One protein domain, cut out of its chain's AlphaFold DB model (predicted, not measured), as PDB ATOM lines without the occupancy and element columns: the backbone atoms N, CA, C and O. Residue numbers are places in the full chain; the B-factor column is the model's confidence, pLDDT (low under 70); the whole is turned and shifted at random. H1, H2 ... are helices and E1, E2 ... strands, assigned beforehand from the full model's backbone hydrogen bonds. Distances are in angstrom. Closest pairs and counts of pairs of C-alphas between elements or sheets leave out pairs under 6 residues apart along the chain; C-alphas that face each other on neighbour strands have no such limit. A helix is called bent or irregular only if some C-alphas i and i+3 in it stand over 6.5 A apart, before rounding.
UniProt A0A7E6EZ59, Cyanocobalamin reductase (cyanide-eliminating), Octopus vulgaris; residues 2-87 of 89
ATOM      1  N   LYS A   2       2.989 -10.488  11.256       41.69
ATOM      2  CA  LYS A   2       2.454 -11.359  12.329       41.69
ATOM      3  C   LYS A   2       1.356 -10.706  13.190       41.69
ATOM      4  O   LYS A   2       0.366 -11.360  13.498       41.69
ATOM      5  N   GLY A   3       1.468  -9.406  13.482       46.22
ATOM      6  CA  GLY A   3       0.494  -8.695  14.323       46.22
ATOM      7  C   GLY A   3      -0.939  -8.631  13.773       46.22
ATOM      8  O   GLY A   3      -1.898  -8.595  14.536       46.22
ATOM      9  N   ILE A   4      -1.114  -8.674  12.445       48.09
ATOM     10  CA  ILE A   4      -2.438  -8.569  11.801       48.09
ATOM     11  C   ILE A   4      -3.135  -9.938  11.732       48.09
ATOM     12  O   ILE A   4      -4.346 -10.021  11.930       48.09
ATOM     13  N   SER A   5      -2.388 -11.027  11.516       48.91
ATOM     14  CA  SER A   5      -2.953 -12.385  11.505       48.91
ATOM     15  C   SER A   5      -3.467 -12.828  12.879       48.91
ATOM     16  O   SER A   5      -4.427 -13.590  12.960       48.91
ATOM     17  N   GLU A   6      -2.870 -12.327  13.963       51.44
ATOM     18  CA  GLU A   6      -3.245 -12.698  15.332       51.44
ATOM     19  C   GLU A   6      -4.428 -11.872  15.867       51.44
ATOM     20  O   GLU A   6      -5.240 -12.408  16.625       51.44
ATOM     21  N   LEU A   7      -4.650 -10.648  15.364       53.91
ATOM     22  CA  LEU A   7      -5.948  -9.962  15.483       53.91
ATOM     23  C   LEU A   7      -7.074 -10.772  14.820       53.91
ATOM     24  O   LEU A   7      -8.199 -10.770  15.304       53.91
ATOM     25  N   GLY A   8      -6.774 -11.556  13.780       59.81
ATOM     26  CA  GLY A   8      -7.708 -12.541  13.224       59.81
ATOM     27  C   GLY A   8      -8.265 -13.516  14.274       59.81
ATOM     28  O   GLY A   8      -9.409 -13.953  14.174       59.81
ATOM     29  N   SER A   9      -7.492 -13.820  15.325       68.94
ATOM     30  CA  SER A   9      -7.895 -14.778  16.359       68.94
ATOM     31  C   SER A   9      -8.966 -14.245  17.313       68.94
ATOM     32  O   SER A   9      -9.770 -15.039  17.800       68.94
ATOM     33  N   ILE A  10      -9.038 -12.930  17.554       79.38
ATOM     34  CA  ILE A  10     -10.027 -12.350  18.479       79.38
ATOM     35  C   ILE A  10     -11.431 -12.267  17.880       79.38
ATOM     36  O   ILE A  10     -12.409 -12.438  18.610       79.38
ATOM     37  N   TYR A  11     -11.538 -12.147  16.554       84.31
ATOM     38  CA  TYR A  11     -12.817 -12.206  15.838       84.31
ATOM     39  C   TYR A  11     -13.535 -13.541  16.040       84.31
ATOM     40  O   TYR A  11     -14.767 -13.582  16.133       84.31
ATOM     41  N   ASN A  12     -12.773 -14.629  16.183       86.94
ATOM     42  CA  ASN A  12     -13.317 -15.956  16.473       86.94
ATOM     43  C   ASN A  12     -13.891 -16.065  17.889       86.94
ATOM     44  O   ASN A  12     -14.762 -16.897  18.126       86.94
ATOM     45  N   TYR A  13     -13.444 -15.214  18.813       87.19
ATOM     46  CA  TYR A  13     -13.964 -15.132  20.178       87.19
ATOM     47  C   TYR A  13     -15.058 -14.066  20.337       87.19
ATOM     48  O   TYR A  13     -15.479 -13.804  21.458       87.19
ATOM     49  N   GLY A  14     -15.528 -13.464  19.240       90.06
ATOM     50  CA  GLY A  14     -16.588 -12.456  19.273       90.06
ATOM     51  C   GLY A  14     -16.103 -11.037  19.567       90.06
ATOM     52  O   GLY A  14     -16.899 -10.211  19.988       90.06
ATOM     53  N   PHE A  15     -14.822 -10.725  19.368       89.69
ATOM     54  CA  PHE A  15     -14.318  -9.359  19.528       89.69
ATOM     55  C   PHE A  15     -13.991  -8.714  18.183       89.69
ATOM     56  O   PHE A  15     -13.466  -9.381  17.297       89.69
ATOM     57  N   ASP A  16     -14.211  -7.409  18.081       89.31
ATOM     58  CA  ASP A  16     -13.708  -6.581  16.988       89.31
ATOM     59  C   ASP A  16     -12.540  -5.710  17.476       89.31
ATOM     60  O   ASP A  16     -12.456  -5.366  18.660       89.31
ATOM     61  N   ALA A  17     -11.634  -5.352  16.563       88.81
ATOM     62  CA  ALA A  17     -10.522  -4.446  16.834       88.81
ATOM     63  C   ALA A  17     -10.443  -3.328  15.800       88.81
ATOM     64  O   ALA A  17     -10.384  -3.580  14.596       88.81
ATOM     65  N   HIS A  18     -10.352  -2.092  16.286       90.88
ATOM     66  CA  HIS A  18     -10.292  -0.902  15.445       90.88
ATOM     67  C   HIS A  18      -9.040  -0.079  15.771       90.88
ATOM     68  O   HIS A  18      -8.902   0.374  16.911       90.88
ATOM     69  N   PRO A  19      -8.112   0.106  14.814       93.25
ATOM     70  CA  PRO A  19      -6.907   0.889  15.044       93.25
ATOM     71  C   PRO A  19      -7.207   2.390  15.083       93.25
ATOM     72  O   PRO A  19      -8.029   2.893  14.317       93.25
ATOM     73  N   PHE A  20      -6.480   3.122  15.922       94.19
ATOM     74  CA  PHE A  20      -6.470   4.582  15.944       94.19
ATOM     75  C   PHE A  20      -5.081   5.111  16.314       94.19
ATOM     76  O   PHE A  20      -4.286   4.416  16.948       94.19
ATOM     77  N   LYS A  21      -4.775   6.354  15.926       96.31
ATOM     78  CA  LYS A  21      -3.590   7.057  16.435       96.31
ATOM     79  C   LYS A  21      -3.898   7.682  17.786       96.31
ATOM     80  O   LYS A  21      -4.944   8.313  17.926       96.31
ATOM     81  N   VAL A  22      -2.966   7.620  18.731       97.06
ATOM     82  CA  VAL A  22      -3.121   8.258  20.052       97.06
ATOM     83  C   VAL A  22      -3.494   9.739  19.934       97.06
ATOM     84  O   VAL A  22      -4.360  10.210  20.670       97.06
ATOM     85  N   GLN A  23      -2.943  10.462  18.952       97.88
ATOM     86  CA  GLN A  23      -3.315  11.857  18.713       97.88
ATOM     87  C   GLN A  23      -4.807  12.060  18.411       97.88
ATOM     88  O   GLN A  23      -5.358  13.079  18.813       97.88
ATOM     89  N   TRP A  24      -5.476  11.124  17.731       98.06
ATOM     90  CA  TRP A  24      -6.908  11.247  17.427       98.06
ATOM     91  C   TRP A  24      -7.752  11.221  18.702       98.06
ATOM     92  O   TRP A  24      -8.707  11.982  18.820       98.06
ATOM     93  N   TYR A  25      -7.361  10.394  19.673       97.75
ATOM     94  CA  TYR A  25      -7.996  10.355  20.987       97.75
ATOM     95  C   TYR A  25      -7.658  11.609  21.810       97.75
ATOM     96  O   TYR A  25      -8.565  12.297  22.276       97.75
ATOM     97  N   ASN A  26      -6.370  11.963  21.933       98.00
ATOM     98  CA  ASN A  26      -5.937  13.125  22.724       98.00
ATOM     99  C   ASN A  26      -6.501  14.450  22.182       98.00
ATOM    100  O   ASN A  26      -6.722  15.377  22.951       98.00
ATOM    101  N   TYR A  27      -6.766  14.548  20.875       97.94
ATOM    102  CA  TYR A  27      -7.392  15.729  20.277       97.94
ATOM    103  C   TYR A  27      -8.829  15.968  20.776       97.94
ATOM    104  O   TYR A  27      -9.246  17.115  20.896       97.94
ATOM    105  N   LEU A  28      -9.580  14.900  21.066       97.81
ATOM    106  CA  LEU A  28     -10.975  14.977  21.520       97.81
ATOM    107  C   LEU A  28     -11.108  14.999  23.049       97.81
ATOM    108  O   LEU A  28     -12.105  15.490  23.573       97.81
ATOM    109  N   ALA A  29     -10.134  14.437  23.764       97.00
ATOM    110  CA  ALA A  29     -10.160  14.317  25.215       97.00
ATOM    111  C   ALA A  29      -9.653  15.589  25.920       97.00
ATOM    112  O   ALA A  29      -8.717  16.247  25.461       97.00
ATOM    113  N   GLU A  30     -10.213  15.901  27.096       97.44
ATOM    114  CA  GLU A  30      -9.624  16.902  27.995       97.44
ATOM    115  C   GLU A  30      -8.192  16.501  28.384       97.44
ATOM    116  O   GLU A  30      -7.904  15.317  28.563       97.44
ATOM    117  N   THR A  31      -7.311  17.482  28.610       96.62
ATOM    118  CA  THR A  31      -5.877  17.261  28.886       96.62
ATOM    119  C   THR A  31      -5.607  16.256  30.009       96.62
ATOM    120  O   THR A  31      -4.667  15.471  29.928       96.62
ATOM    121  N   LYS A  32      -6.458  16.213  31.043       97.56
ATOM    122  CA  LYS A  32      -6.326  15.270  32.171       97.56
ATOM    123  C   LYS A  32      -6.542  13.796  31.791       97.56
ATOM    124  O   LYS A  32      -6.160  12.918  32.554       97.56
ATOM    125  N   TYR A  33      -7.162  13.531  30.641       97.62
ATOM    126  CA  TYR A  33      -7.403  12.190  30.103       97.62
ATOM    127  C   TYR A  33      -6.464  11.837  28.949       97.62
ATOM    128  O   TYR A  33      -6.643  10.780  28.345       97.62
ATOM    129  N   HIS A  34      -5.493  12.696  28.617       97.50
ATOM    130  CA  HIS A  34      -4.538  12.417  27.547       97.50
ATOM    131  C   HIS A  34      -3.734  11.158  27.851       97.50
ATOM    132  O   HIS A  34      -3.200  10.978  28.945       97.50
ATOM    133  N   LEU A  35      -3.625  10.290  26.849       96.62
ATOM    134  CA  LEU A  35      -2.757   9.128  26.907       96.62
ATOM    135  C   LEU A  35      -1.302   9.601  26.732       96.62
ATOM    136  O   LEU A  35      -1.019  10.297  25.750       96.62
ATOM    137  N   PRO A  36      -0.377   9.230  27.636       96.38
ATOM    138  CA  PRO A  36       0.999   9.721  27.643       96.38
ATOM    139  C   PRO A  36       1.892   8.938  26.663       96.38
ATOM    140  O   PRO A  36       2.903   8.360  27.052       96.38
ATOM    141  N   TYR A  37       1.503   8.890  25.387       96.25
ATOM    142  CA  TYR A  37       2.265   8.245  24.313       96.25
ATOM    143  C   TYR A  37       2.482   9.206  23.141       96.25
ATOM    144  O   TYR A  37       1.740  10.175  22.973       96.25
ATOM    145  N   GLU A  38       3.474   8.905  22.299       97.00
ATOM    146  CA  GLU A  38       3.775   9.686  21.095       97.00
ATOM    147  C   GLU A  38       2.561   9.794  20.166       97.00
ATOM    148  O   GLU A  38       1.788   8.843  20.018       97.00
ATOM    149  N   LYS A  39       2.422  10.937  19.485       95.38
ATOM    150  CA  LYS A  39       1.251  11.272  18.650       95.38
ATOM    151  C   LYS A  39       0.884  10.196  17.616       95.38
ATOM    152  O   LYS A  39      -0.297   9.922  17.398       95.38
ATOM    153  N   ASP A  40       1.894   9.577  17.008       95.69
ATOM    154  CA  ASP A  40       1.755   8.583  15.941       95.69
ATOM    155  C   ASP A  40       1.742   7.139  16.470       95.69
ATOM    156  O   ASP A  40       1.711   6.196  15.681       95.69
ATOM    157  N   THR A  41       1.712   6.950  17.795       95.12
ATOM    158  CA  THR A  41       1.512   5.633  18.412       95.12
ATOM    159  C   THR A  41       0.179   5.051  17.948       95.12
ATOM    160  O   THR A  41      -0.865   5.700  18.057       95.12
ATOM    161  N   ILE A  42       0.213   3.818  17.441       92.94
ATOM    162  CA  ILE A  42      -0.983   3.064  17.060       92.94
ATOM    163  C   ILE A  42      -1.528   2.367  18.305       92.94
ATOM    164  O   ILE A  42      -0.807   1.650  18.995       92.94
ATOM    165  N   ALA A  43      -2.815   2.554  18.556       90.19
ATOM    166  CA  ALA A  43      -3.577   1.855  19.576       90.19
ATOM    167  C   ALA A  43      -4.768   1.133  18.931       90.19
ATOM    168  O   ALA A  43      -5.155   1.436  17.803       90.19
ATOM    169  N   PHE A  44      -5.347   0.169  19.646       90.25
ATOM    170  CA  PHE A  44      -6.512  -0.586  19.191       90.25
ATOM    171  C   PHE A  44      -7.634  -0.494  20.219       90.25
ATOM    172  O   PHE A  44      -7.429  -0.788  21.396       90.25
ATOM    173  N   THR A  45      -8.831  -0.143  19.760       91.44
ATOM    174  CA  THR A  45     -10.060  -0.285  20.544       91.44
ATOM    175  C   THR A  45     -10.595  -1.695  20.349       91.44
ATOM    176  O   THR A  45     -10.871  -2.085  19.214       91.44
ATOM    177  N   ILE A  46     -10.739  -2.449  21.441       88.31
ATOM    178  CA  ILE A  46     -11.284  -3.812  21.435       88.31
ATOM    179  C   ILE A  46     -12.727  -3.779  21.933       88.31
ATOM    180  O   ILE A  46     -12.983  -3.305  23.040       88.31
ATOM    181  N   ILE A  47     -13.662  -4.295  21.137       89.94
ATOM    182  CA  ILE A  47     -15.095  -4.295  21.455       89.94
ATOM    183  C   ILE A  47     -15.605  -5.733  21.453       89.94
ATOM    184  O   ILE A  47     -15.409  -6.460  20.486       89.94
ATOM    185  N   GLY A  48     -16.263  -6.152  22.536       89.75
ATOM    186  CA  GLY A  48     -16.987  -7.422  22.566       89.75
ATOM    187  C   GLY A  48     -18.316  -7.290  21.826       89.75
ATOM    188  O   GLY A  48     -19.185  -6.533  22.254       89.75
ATOM    189  N   ARG A  49     -18.479  -8.025  20.727       92.50
ATOM    190  CA  ARG A  49     -19.769  -8.187  20.050       92.50
ATOM    191  C   ARG A  49     -20.709  -9.051  20.898       92.50
ATOM    192  O   ARG A  49     -20.242  -9.751  21.796       92.50
ATOM    193  N   PRO A  50     -22.020  -9.092  20.592       93.00
ATOM    194  CA  PRO A  50     -22.953  -9.942  21.328       93.00
ATOM    195  C   PRO A  50     -22.528 -11.420  21.405       93.00
ATOM    196  O   PRO A  50     -22.622 -12.017  22.470       93.00
ATOM    197  N   ASP A  51     -21.966 -11.986  20.326       91.81
ATOM    198  CA  ASP A  51     -21.530 -13.392  20.270       91.81
ATOM    199  C   ASP A  51     -20.282 -13.712  21.119       91.81
ATOM    200  O   ASP A  51     -19.917 -14.883  21.266       91.81
ATOM    201  N   MET A  52     -19.631 -12.698  21.697       91.94
ATOM    202  CA  MET A  52     -18.537 -12.862  22.658       91.94
ATOM    203  C   MET A  52     -18.990 -13.597  23.917       91.94
ATOM    204  O   MET A  52     -18.224 -14.382  24.489       91.94
ATOM    205  N   PHE A  53     -20.238 -13.389  24.344       88.81
ATOM    206  CA  PHE A  53     -20.737 -14.038  25.546       88.81
ATOM    207  C   PHE A  53     -20.723 -15.564  25.381       88.81
ATOM    208  O   PHE A  53     -20.153 -16.283  26.200       88.81
ATOM    209  N   GLU A  54     -21.259 -16.077  24.281       90.69
ATOM    210  CA  GLU A  54     -21.351 -17.507  23.997       90.69
ATOM    211  C   GLU A  54     -19.994 -18.101  23.627       90.69
ATOM    212  O   GLU A  54     -19.645 -19.177  24.121       90.69
ATOM    213  N   LYS A  55     -19.232 -17.418  22.763       87.81
ATOM    214  CA  LYS A  55     -17.971 -17.939  22.212       87.81
ATOM    215  C   LYS A  55     -16.798 -17.834  23.179       87.81
ATOM    216  O   LYS A  55     -15.859 -18.623  23.074       87.81
ATOM    217  N   ALA A  56     -16.824 -16.866  24.093       87.75
ATOM    218  CA  ALA A  56     -15.705 -16.586  24.980       87.75
ATOM    219  C   ALA A  56     -16.089 -16.690  26.456       87.75
ATOM    220  O   ALA A  56     -15.446 -17.450  27.191       87.75
ATOM    221  N   PHE A  57     -17.098 -15.936  26.907       87.12
ATOM    222  CA  PHE A  57     -17.415 -15.810  28.334       87.12
ATOM    223  C   PHE A  57     -17.975 -17.108  28.917       87.12
ATOM    224  O   PHE A  57     -17.408 -17.654  29.861       87.12
ATOM    225  N   LYS A  58     -19.015 -17.680  28.305       86.88
ATOM    226  CA  LYS A  58     -19.609 -18.962  28.706       86.88
ATOM    227  C   LYS A  58     -18.558 -20.068  28.741       86.88
ATOM    228  O   LYS A  58     -18.451 -20.788  29.731       86.88
ATOM    229  N   THR A  59     -17.737 -20.175  27.697       86.19
ATOM    230  CA  THR A  59     -16.635 -21.145  27.639       86.19
ATOM    231  C   THR A  59     -15.634 -20.935  28.775       86.19
ATOM    232  O   THR A  59     -15.173 -21.910  29.370       86.19
ATOM    233  N   PHE A  60     -15.304 -19.686  29.105       85.75
ATOM    234  CA  PHE A  60     -14.418 -19.361  30.220       85.75
ATOM    235  C   PHE A  60     -15.019 -19.795  31.562       85.75
ATOM    236  O   PHE A  60     -14.345 -20.477  32.335       85.75
ATOM    237  N   VAL A  61     -16.294 -19.488  31.809       84.00
ATOM    238  CA  VAL A  61     -16.955 -19.861  33.064       84.00
ATOM    239  C   VAL A  61     -17.070 -21.381  33.203       84.00
ATOM    240  O   VAL A  61     -16.644 -21.956  34.204       84.00
ATOM    241  N   CYS A  62     -17.579 -22.059  32.174       84.00
ATOM    242  CA  CYS A  62     -17.826 -23.498  32.226       84.00
ATOM    243  C   CYS A  62     -16.536 -24.330  32.290       84.00
ATOM    244  O   CYS A  62     -16.506 -25.350  32.973       84.00
ATOM    245  N   ASN A  63     -15.468 -23.909  31.602       80.56
ATOM    246  CA  ASN A  63     -14.265 -24.737  31.458       80.56
ATOM    247  C   ASN A  63     -13.082 -24.284  32.326       80.56
ATOM    248  O   ASN A  63     -12.131 -25.053  32.489       80.56
ATOM    249  N   LYS A  64     -13.063 -23.038  32.826       68.19
ATOM    250  CA  LYS A  64     -11.867 -22.448  33.460       68.19
ATOM    251  C   LYS A  64     -12.085 -21.887  34.863       68.19
ATOM    252  O   LYS A  64     -11.107 -21.811  35.606       68.19
ATOM    253  N   THR A  65     -13.305 -21.554  35.284       64.56
ATOM    254  CA  THR A  65     -13.546 -21.078  36.657       64.56
ATOM    255  C   THR A  65     -14.103 -22.182  37.550       64.56
ATOM    256  O   THR A  65     -15.265 -22.546  37.458       64.56
ATOM    257  N   ARG A  66     -13.280 -22.681  38.484       63.66
ATOM    258  CA  ARG A  66     -13.734 -23.505  39.628       63.66
ATOM    259  C   ARG A  66     -14.131 -22.665  40.854       63.66
ATOM    260  O   ARG A  66     -14.325 -23.208  41.934       63.66
ATOM    261  N   LYS A  67     -14.145 -21.336  40.720       60.59
ATOM    262  CA  LYS A  67     -14.328 -20.372  41.815       60.59
ATOM    263  C   LYS A  67     -15.680 -19.651  41.680       60.59
ATOM    264  O   LYS A  67     -16.204 -19.614  40.568       60.59
ATOM    265  N   PRO A  68     -16.221 -19.082  42.776       61.28
ATOM    266  CA  PRO A  68     -17.436 -18.270  42.741       61.28
ATOM    267  C   PRO A  68     -17.327 -17.143  41.710       61.28
ATOM    268  O   PRO A  68     -16.227 -16.646  41.469       61.28
ATOM    269  N   LEU A  69     -18.466 -16.720  41.152       63.59
ATOM    270  CA  LEU A  69     -18.540 -15.751  40.049       63.59
ATOM    271  C   LEU A  69     -17.943 -14.367  40.369       63.59
ATOM    272  O   LEU A  69     -17.704 -13.585  39.453       63.59
ATOM    273  N   VAL A  70     -17.630 -14.090  41.634       64.62
ATOM    274  CA  VAL A  70     -16.946 -12.869  42.065       64.62
ATOM    275  C   VAL A  70     -15.589 -12.734  41.343       64.62
ATOM    276  O   VAL A  70     -14.750 -13.643  41.332       64.62
ATOM    277  N   ASP A  71     -15.399 -11.590  40.683       68.12
ATOM    278  CA  ASP A  71     -14.266 -11.232  39.811       68.12
ATOM    279  C   ASP A  71     -14.123 -12.046  38.509       68.12
ATOM    280  O   ASP A  71     -13.054 -12.032  37.883       68.12
ATOM    281  N   THR A  72     -15.147 -12.795  38.092       73.38
ATOM    282  CA  THR A  72     -15.083 -13.591  36.851       73.38
ATOM    283  C   THR A  72     -14.927 -12.703  35.629       73.38
ATOM    284  O   THR A  72     -14.137 -13.026  34.748       73.38
ATOM    285  N   ASP A  73     -15.587 -11.553  35.629       72.25
ATOM    286  CA  ASP A  73     -15.607 -10.584  34.537       72.25
ATOM    287  C   ASP A  73     -14.207  -9.998  34.313       72.25
ATOM    288  O   ASP A  73     -13.680 -10.008  33.200       72.25
ATOM    289  N   TYR A  74     -13.535  -9.586  35.394       75.81
ATOM    290  CA  TYR A  74     -12.159  -9.094  35.332       75.81
ATOM    291  C   TYR A  74     -11.180 -10.194  34.897       75.81
ATOM    292  O   TYR A  74     -10.335  -9.972  34.030       75.81
ATOM    293  N   LYS A  75     -11.296 -11.412  35.446       78.69
ATOM    294  CA  LYS A  75     -10.432 -12.549  35.065       78.69
ATOM    295  C   LYS A  75     -10.647 -12.971  33.614       78.69
ATOM    296  O   LYS A  75      -9.679 -13.334  32.947       78.69
ATOM    297  N   PHE A  76     -11.887 -12.911  33.139       82.88
ATOM    298  CA  PHE A  76     -12.254 -13.139  31.752       82.88
ATOM    299  C   PHE A  76     -11.547 -12.127  30.849       82.88
ATOM    300  O   PHE A  76     -10.783 -12.531  29.971       82.88
ATOM    301  N   ILE A  77     -11.713 -10.829  31.126       78.94
ATOM    302  CA  ILE A  77     -11.062  -9.762  30.359       78.94
ATOM    303  C   ILE A  77      -9.546  -9.970  30.370       78.94
ATOM    304  O   ILE A  77      -8.936 -10.038  29.310       78.94
ATOM    305  N   MET A  78      -8.927 -10.180  31.534       78.56
ATOM    306  CA  MET A  78      -7.478 -10.378  31.631       78.56
ATOM    307  C   MET A  78      -6.983 -11.623  30.887       78.56
ATOM    308  O   MET A  78      -5.898 -11.599  30.311       78.56
ATOM    309  N   PHE A  79      -7.748 -12.717  30.880       81.19
ATOM    310  CA  PHE A  79      -7.381 -13.932  30.154       81.19
ATOM    311  C   PHE A  79      -7.362 -13.699  28.640       81.19
ATOM    312  O   PHE A  79      -6.391 -14.074  27.977       81.19
ATOM    313  N   TYR A  80      -8.397 -13.056  28.095       76.69
ATOM    314  CA  TYR A  80      -8.461 -12.772  26.663       76.69
ATOM    315  C   TYR A  80      -7.516 -11.632  26.261       76.69
ATOM    316  O   TYR A  80      -6.827 -11.764  25.256       76.69
ATOM    317  N   MET A  81      -7.347 -10.597  27.087       73.44
ATOM    318  CA  MET A  81      -6.359  -9.534  26.854       73.44
ATOM    319  C   MET A  81      -4.917 -10.055  26.900       73.44
ATOM    320  O   MET A  81      -4.093  -9.633  26.096       73.44
ATOM    321  N   LYS A  82      -4.595 -11.041  27.751       75.56
ATOM    322  CA  LYS A  82      -3.282 -11.712  27.711       75.56
ATOM    323  C   LYS A  82      -3.055 -12.499  26.426       75.56
ATOM    324  O   LYS A  82      -1.939 -12.500  25.919       75.56
ATOM    325  N   LYS A  83      -4.090 -13.150  25.884       69.50
ATOM    326  CA  LYS A  83      -3.998 -13.789  24.561       69.50
ATOM    327  C   LYS A  83      -3.746 -12.763  23.451       69.50
ATOM    328  O   LYS A  83      -3.073 -13.093  22.487       69.50
ATOM    329  N   ILE A  84      -4.233 -11.533  23.621       65.00
ATOM    330  CA  ILE A  84      -3.998 -10.406  22.704       65.00
ATOM    331  C   ILE A  84      -2.589  -9.815  22.874       65.00
ATOM    332  O   ILE A  84      -1.981  -9.412  21.896       65.00
ATOM    333  N   GLN A  85      -2.030  -9.786  24.086       61.72
ATOM    334  CA  GLN A  85      -0.683  -9.249  24.350       61.72
ATOM    335  C   GLN A  85       0.470 -10.169  23.923       61.72
ATOM    336  O   GLN A  85       1.604  -9.710  23.838       61.72
ATOM    337  N   GLN A  86       0.218 -11.452  23.646       51.47
ATOM    338  CA  GLN A  86       1.233 -12.353  23.068       51.47
ATOM    339  C   GLN A  86       1.560 -12.019  21.599       51.47
ATOM    340  O   GLN A  86       2.464 -12.618  21.019       51.47
ATOM    341  N   VAL A  87       0.854 -11.036  21.039       48.44
ATOM    342  CA  VAL A  87       1.027 -10.482  19.702       48.44
ATOM    343  C   VAL A  87       2.036  -9.329  19.766       48.44
ATOM    344  O   VAL A  87       1.668  -8.175  19.986       48.44
TER     345      VAL A  87
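What this domain is: This is residues 2 to 87 of the 89 residues of the protein "Cyanocobalamin reductase (cyanide-eliminating)" of Octopus vulgaris (UniProt A0A7E6EZ59). A two-stranded antiparallel ribbon, E1 and E2, joins a small head at one end, made of H2 and the long loop of residues 29 to 41, to a loose group of three helices, H1, H3 and H4, about its other end. H3 and H4 meet there about crosswise, and H1 touches H4 only near H4's last residues. The printed part has 86 residues, with four named helices and two named strands in the order H1, E1, H2, E2, H3, H4; the class is mixed, helices and strands. The whole is loose, with a radius of gyration of the C-alphas of 15.5 A, and spans 43 by 30 by 23 A.

How they stand to each other: Along the printed part come H1 at residues 2 to 11, E1 at 15 to 21, H2 at 22 to 28, E2 at 42 to 48, H3 at 52 to 64 and H4 at 72 to 85. H1 and H4 only just touch, with 3 pairs of C-alphas within 8 A, made on H4 by residue 84 alone; the closest C-alphas are those of Leu 7 and Ile 84, 7.5 A apart. Their lines stand at a shallow tilt of 27 degrees, opposite ways. H1 and E2 are near each other, with 5 pairs of C-alphas within 10 A. E1 and E2 are antiparallel neighbours at 155 degrees; N 16 and O 47 are 2.8 A apart and N 45 and O 18 are 2.9 A apart, both within hydrogen-bond range. The closest C-alphas of H2 and E2 are those of Val 22 and Ile 42, 6.4 A apart. H2 touches no helix. H3 and H4 only just touch, with 3 pairs of C-alphas within 8 A and the closest, those of Phe 57 and Phe 76, 6.7 A apart; their lines are about perpendicular, at 75 degrees. H4 is apart from E1 and from E2. In H4 every O i to N i+4 pair is within hydrogen-bond range; in H2 it is 2 of 3, in H3 7 of 9, and in H1 2 of 6, beside 4 of 7 O i to N i+3 pairs.

Where its parts are: H1 begins at C-alpha 2, at (2.454, -11.359, 12.329), and is 15.7 A long. E1 and E2 are each 19.9 A long, and E2 begins at C-alpha 42, at (-0.983, 3.064, 17.060). H2 measures 10.4 A. H3 measures 15.9 A and is irregular, but only just: C-alphas 55 and 58 are 6.8 A apart. H4 is 19.6 A long and ends at C-alpha 85, at (-0.683, -9.249, 24.350).

The domain as a whole: The C-alphas of Tyr 27 and Arg 66, the two farthest apart, are 44.2 A apart. The printed part has no cut. The link from H2 to E2, 13 residues, is long. The mean pLDDT of the printed part is 81.9, and residues 2 to 9, 64 to 71 and 83 to 87 are under 70.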